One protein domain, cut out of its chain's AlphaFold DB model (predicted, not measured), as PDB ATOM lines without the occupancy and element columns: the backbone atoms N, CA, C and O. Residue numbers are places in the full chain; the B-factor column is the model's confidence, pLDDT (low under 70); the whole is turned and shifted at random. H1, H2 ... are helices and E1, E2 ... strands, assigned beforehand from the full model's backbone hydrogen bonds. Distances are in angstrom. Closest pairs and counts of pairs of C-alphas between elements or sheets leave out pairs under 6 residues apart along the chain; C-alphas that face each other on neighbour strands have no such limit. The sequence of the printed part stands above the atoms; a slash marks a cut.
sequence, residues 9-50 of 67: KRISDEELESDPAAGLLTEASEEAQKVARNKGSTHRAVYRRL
ATOM      1  N   LYS A   9      25.581 -22.041   8.490       92.31
ATOM      2  CA  LYS A   9      25.167 -20.711   8.043       92.31
ATOM      3  C   LYS A   9      26.272 -19.717   8.360       92.31
ATOM      4  O   LYS A   9      26.777 -19.711   9.481       92.31
ATOM      5  N   ARG A  10      26.637 -18.881   7.386       95.31
ATOM      6  CA  ARG A  10      27.593 -17.793   7.605       95.31
ATOM      7  C   ARG A  10      27.035 -16.815   8.643       95.31
ATOM      8  O   ARG A  10      25.858 -16.463   8.582       95.31
ATOM      9  N   ILE A  11      27.887 -16.409   9.575       97.31
ATOM     10  CA  ILE A  11      27.611 -15.345  10.539       97.31
ATOM     11  C   ILE A  11      27.800 -13.994   9.845       97.31
ATOM     12  O   ILE A  11      28.740 -13.828   9.067       97.31
ATOM     13  N   SER A  12      26.860 -13.073  10.071       97.12
ATOM     14  CA  SER A  12      26.968 -11.690   9.582       97.12
ATOM     15  C   SER A  12      28.113 -10.959  10.275       97.12
ATOM     16  O   SER A  12      28.506 -11.349  11.373       97.12
ATOM     17  N   ASP A  13      28.639  -9.905   9.659       95.69
ATOM     18  CA  ASP A  13      29.738  -9.155  10.265       95.69
ATOM     19  C   ASP A  13      29.263  -8.477  11.564       95.69
ATOM     20  O   ASP A  13      29.962  -8.543  12.566       95.69
ATOM     21  N   GLU A  14      28.032  -7.953  11.614       97.06
ATOM     22  CA  GLU A  14      27.459  -7.348  12.826       97.06
ATOM     23  C   GLU A  14      27.341  -8.344  13.988       97.06
ATOM     24  O   GLU A  14      27.648  -8.018  15.133       97.06
ATOM     25  N   GLU A  15      26.901  -9.572  13.703       97.56
ATOM     26  CA  GLU A  15      26.823 -10.625  14.717       97.56
ATOM     27  C   GLU A  15      28.223 -11.077  15.152       97.56
ATOM     28  O   GLU A  15      28.451 -11.295  16.341       97.56
ATOM     29  N   LEU A  16      29.169 -11.179  14.213       97.19
ATOM     30  CA  LEU A  16      30.550 -11.538  14.518       97.19
ATOM     31  C   LEU A  16      31.202 -10.496  15.434       97.19
ATOM     32  O   LEU A  16      31.782 -10.876  16.441       97.19
ATOM     33  N   GLU A  17      31.061  -9.202  15.140       96.56
ATOM     34  CA  GLU A  17      31.645  -8.120  15.949       96.56
ATOM     35  C   GLU A  17      31.048  -8.011  17.361       96.56
ATOM     36  O   GLU A  17      31.652  -7.396  18.239       96.56
ATOM     37  N   SER A  18      29.886  -8.619  17.613       97.31
ATOM     38  CA  SER A  18      29.317  -8.697  18.964       97.31
ATOM     39  C   SER A  18      30.005  -9.733  19.867       97.31
ATOM     40  O   SER A  18      29.849  -9.676  21.089       97.31
ATOM     41  N   ASP A  19      30.773 -10.669  19.293       97.44
ATOM     42  CA  ASP A  19      31.512 -11.690  20.035       97.44
ATOM     43  C   ASP A  19      32.922 -11.177  20.397       97.44
ATOM     44  O   ASP A  19      33.713 -10.870  19.501       97.44
ATOM     45  N   PRO A  20      33.307 -11.125  21.688       96.12
ATOM     46  CA  PRO A  20      34.640 -10.672  22.094       96.12
ATOM     47  C   PRO A  20      35.784 -11.519  21.510       96.12
ATOM     48  O   PRO A  20      36.915 -11.042  21.415       96.12
ATOM     49  N   ALA A  21      35.525 -12.761  21.090       96.88
ATOM     50  CA  ALA A  21      36.520 -13.603  20.433       96.88
ATOM     51  C   ALA A  21      36.821 -13.173  18.985       96.88
ATOM     52  O   ALA A  21      37.844 -13.581  18.429       96.88
ATOM     53  N   ALA A  22      35.976 -12.350  18.357       96.25
ATOM     54  CA  ALA A  22      36.115 -11.980  16.950       96.25
ATOM     55  C   ALA A  22      37.408 -11.217  16.633       96.25
ATOM     56  O   ALA A  22      37.969 -11.412  15.548       96.25
ATOM     57  N   GLY A  23      37.898 -10.393  17.567       94.94
ATOM     58  CA  GLY A  23      39.175  -9.677  17.432       94.94
ATOM     59  C   GLY A  23      40.391 -10.604  17.529       94.94
ATOM     60  O   GLY A  23      41.380 -10.442  16.814       94.94
ATOM     61  N   LEU A  24      40.291 -11.675  18.323       97.06
ATOM     62  CA  LEU A  24      41.389 -12.631  18.503       97.06
ATOM     63  C   LEU A  24      41.748 -13.362  17.200       97.06
ATOM     64  O   LEU A  24      42.901 -13.755  17.020       97.06
ATOM     65  N   LEU A  25      40.800 -13.487  16.264       95.88
ATOM     66  CA  LEU A  25      41.024 -14.085  14.942       95.88
ATOM     67  C   LEU A  25      42.067 -13.328  14.101       95.88
ATOM     68  O   LEU A  25      42.650 -13.924  13.195       95.88
ATOM     69  N   THR A  26      42.303 -12.043  14.379       95.62
ATOM     70  CA  THR A  26      43.243 -11.194  13.625       95.62
ATOM     71  C   THR A  26      44.458 -10.744  14.431       95.62
ATOM     72  O   THR A  26      45.350 -10.116  13.868       95.62
ATOM     73  N   GLU A  27      44.526 -11.059  15.725       95.44
ATOM     74  CA  GLU A  27      45.533 -10.477  16.627       95.44
ATOM     75  C   GLU A  27      46.301 -11.513  17.457       95.44
ATOM     76  O   GLU A  27      47.465 -11.294  17.803       95.44
ATOM     77  N   ALA A  28      45.673 -12.646  17.787       97.25
ATOM     78  CA  ALA A  28      46.191 -13.523  18.834       97.25
ATOM     79  C   ALA A  28      47.367 -14.404  18.387       97.25
ATOM     80  O   ALA A  28      48.193 -14.783  19.215       97.25
ATOM     81  N   SER A  29      47.452 -14.756  17.101       98.12
ATOM     82  CA  SER A  29      48.503 -15.646  16.597       98.12
ATOM     83  C   SER A  29      49.725 -14.876  16.096       98.12
ATOM     84  O   SER A  29      49.612 -13.767  15.571       98.12
ATOM     85  N   GLU A  30      50.902 -15.500  16.181       98.56
ATOM     86  CA  GLU A  30      52.143 -14.947  15.618       98.56
ATOM     87  C   GLU A  30      52.009 -14.635  14.120       98.56
ATOM     88  O   GLU A  30      52.542 -13.633  13.638       98.56
ATOM     89  N   GLU A  31      51.262 -15.466  13.384       98.19
ATOM     90  CA  GLU A  31      51.016 -15.260  11.957       98.19
ATOM     91  C   GLU A  31      50.126 -14.038  11.713       98.19
ATOM     92  O   GLU A  31      50.439 -13.226  10.845       98.19
ATOM     93  N   ALA A  32      49.067 -13.839  12.504       97.06
ATOM     94  CA  ALA A  32      48.214 -12.660  12.364       97.06
ATOM     95  C   ALA A  32      48.983 -11.366  12.696       97.06
ATOM     96  O   ALA A  32      48.923 -10.384  11.955       97.06
ATOM     97  N   GLN A  33      49.833 -11.404  13.725       98.06
ATOM     98  CA  GLN A  33      50.746 -10.305  14.042       98.06
ATOM     99  C   GLN A  33      51.760 -10.051  12.918       98.06
ATOM    100  O   GLN A  33      52.071  -8.900  12.614       98.06
ATOM    101  N   LYS A  34      52.280 -11.102  12.270       98.25
ATOM    102  CA  LYS A  34      53.167 -10.975  11.103       98.25
ATOM    103  C   LYS A  34      52.447 -10.318   9.925       98.25
ATOM    104  O   LYS A  34      53.023  -9.427   9.300       98.25
ATOM    105  N   VAL A  35      51.207 -10.718   9.643       98.19
ATOM    106  CA  VAL A  35      50.359 -10.092   8.616       98.19
ATOM    107  C   VAL A  35      50.201  -8.599   8.906       98.19
ATOM    108  O   VAL A  35      50.484  -7.790   8.022       98.19
ATOM    109  N   ALA A  36      49.876  -8.222  10.147       96.62
ATOM    110  CA  ALA A  36      49.760  -6.823  10.557       96.62
ATOM    111  C   ALA A  36      51.079  -6.042  10.389       96.62
ATOM    112  O   ALA A  36      51.089  -4.971   9.778       96.62
ATOM    113  N   ARG A  37      52.216  -6.596  10.845       97.94
ATOM    114  CA  ARG A  37      53.549  -5.973  10.676       97.94
ATOM    115  C   ARG A  37      53.902  -5.731   9.208       97.94
ATOM    116  O   ARG A  37      54.520  -4.719   8.886       97.94
ATOM    117  N   ASN A  38      53.483  -6.630   8.321       98.19
ATOM    118  CA  ASN A  38      53.752  -6.553   6.887       98.19
ATOM    119  C   ASN A  38      52.665  -5.807   6.096       98.19
ATOM    120  O   ASN A  38      52.695  -5.839   4.867       98.19
ATOM    121  N   LYS A  39      51.719  -5.136   6.772       97.69
ATOM    122  CA  LYS A  39      50.592  -4.419   6.144       97.69
ATOM    123  C   LYS A  39      49.747  -5.316   5.227       97.69
ATOM    124  O   LYS A  39      49.193  -4.857   4.230       97.69
ATOM    125  N   GLY A  40      49.682  -6.607   5.544       96.38
ATOM    126  CA  GLY A  40      48.806  -7.553   4.867       96.38
ATOM    127  C   GLY A  40      47.347  -7.361   5.282       96.38
ATOM    128  O   GLY A  40      47.042  -6.697   6.269       96.38
ATOM    129  N   SER A  41      46.436  -7.947   4.510       96.75
ATOM    130  CA  SER A  41      44.999  -7.943   4.805       96.75
ATOM    131  C   SER A  41      44.565  -9.267   5.432       96.75
ATOM    132  O   SER A  41      45.112 -10.322   5.109       96.75
ATOM    133  N   THR A  42      43.550  -9.222   6.297       95.75
ATOM    134  CA  THR A  42      42.921 -10.413   6.879       95.75
ATOM    135  C   THR A  42      41.453 -10.473   6.484       95.75
ATOM    136  O   THR A  42      40.741  -9.475   6.545       95.75
ATOM    137  N   HIS A  43      40.989 -11.660   6.096       94.75
ATOM    138  CA  HIS A  43      39.610 -11.902   5.682       94.75
ATOM    139  C   HIS A  43      39.003 -12.982   6.578       94.75
ATOM    140  O   HIS A  43      39.482 -14.116   6.597       94.75
ATOM    141  N   ARG A  44      37.966 -12.629   7.347       94.81
ATOM    142  CA  ARG A  44      37.298 -13.537   8.292       94.81
ATOM    143  C   ARG A  44      36.046 -14.151   7.667       94.81
ATOM    144  O   ARG A  44      35.287 -13.474   6.981       94.81
ATOM    145  N   ALA A  45      35.815 -15.432   7.943       95.25
ATOM    146  CA  ALA A  45      34.584 -16.128   7.590       95.25
ATOM    147  C   ALA A  45      34.211 -17.107   8.709       95.25
ATOM    148  O   ALA A  45      34.821 -18.166   8.852       95.25
ATOM    149  N   VAL A  46      33.208 -16.740   9.507       96.69
ATOM    150  CA  VAL A  46      32.723 -17.544  10.636       96.69
ATOM    151  C   VAL A  46      31.365 -18.138  10.287       96.69
ATOM    152  O   VAL A  46      30.527 -17.492   9.654       96.69
ATOM    153  N   TYR A  47      31.149 -19.392  10.679       94.94
ATOM    154  CA  TYR A  47      29.928 -20.127  10.380       94.94
ATOM    155  C   TYR A  47      29.347 -20.736  11.646       94.94
ATOM    156  O   TYR A  47      30.033 -21.426  12.399       94.94
ATOM    157  N   ARG A  48      28.043 -20.553  11.833       92.56
ATOM    158  CA  ARG A  48      27.269 -21.300  12.813       92.56
ATOM    159  C   ARG A  48      26.921 -22.656  12.235       92.56
ATOM    160  O   ARG A  48      26.356 -22.755  11.145       92.56
ATOM    161  N   ARG A  49      27.200 -23.708  12.994       89.50
ATOM    162  CA  ARG A  49      26.707 -25.047  12.682       89.50
ATOM    163  C   ARG A  49      25.180 -25.066  12.801       89.50
ATOM    164  O   ARG A  49      24.645 -24.715  13.850       89.50
ATOM    165  N   LEU A  50      24.491 -25.490  11.746       84.81
ATOM    166  CA  LEU A  50      23.051 -25.727  11.779       84.81
ATOM    167  C   LEU A  50      22.784 -27.166  12.231       84.81
ATOM    168  O   LEU A  50      23.566 -28.081  11.950       84.81
TER     169      LEU A  50
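This is residues 9 to 50 of the 67 residues of the protein "tRNA(M7G46)-methyltransferase" of Haematococcus lacustris (UniProt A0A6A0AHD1). The domain is a long, thin loop of chain: three short helices, H1, H2 and H3, follow one another out along its length, and the stretch after H3 folds back to the end where the printed part began. There residues 9 to 10 pair antiparallel with residues 47 to 48 of the short strand E1. The printed part has 42 residues, with three named helices and one named strand in the order H1, H2, H3, E1; its class is mostly helix, though under half of the residues are in named elements. It is loose, with a radius of gyration of the C-alphas of 11.6 A, and a rod in outline, spanning 35 by 16 by 16 A.

H1 is residues 13 to 17, beginning at C-alpha 13 (29.738, -9.155, 10.265). H2 is residues 24 to 27. H3, the longest helix, is residues 30 to 37 and measures 10.3 A from C-alpha 30 (52.143, -14.947, 15.618) to C-alpha 37. E1 is residues 47 to 49, 6.3 A long, ending at C-alpha 49 (26.707, -25.047, 12.682).

H1 touches no helix and is apart from E1. H2 and H3 touch only at the corner by their tight link; their closest C-alphas, those of Thr 26 and Ala 32, are 5.3 A apart. H3 and E1 are apart. E1 pairs with no named strand. In H1 and H3 every O i to N i+4 pair is within hydrogen-bond range; H2 is too short for such a pair, and its one O i to N i+3 pair is within range.

The two C-alphas farthest apart, those of Asn 38 and Leu 50, are 36.5 A apart, while those of Lys 9 and Leu 50, the first and last printed, are 6.6 A apart. The printed part has no cut and no long link. Its mean pLDDT is 96.1, and no printed residue is under 70.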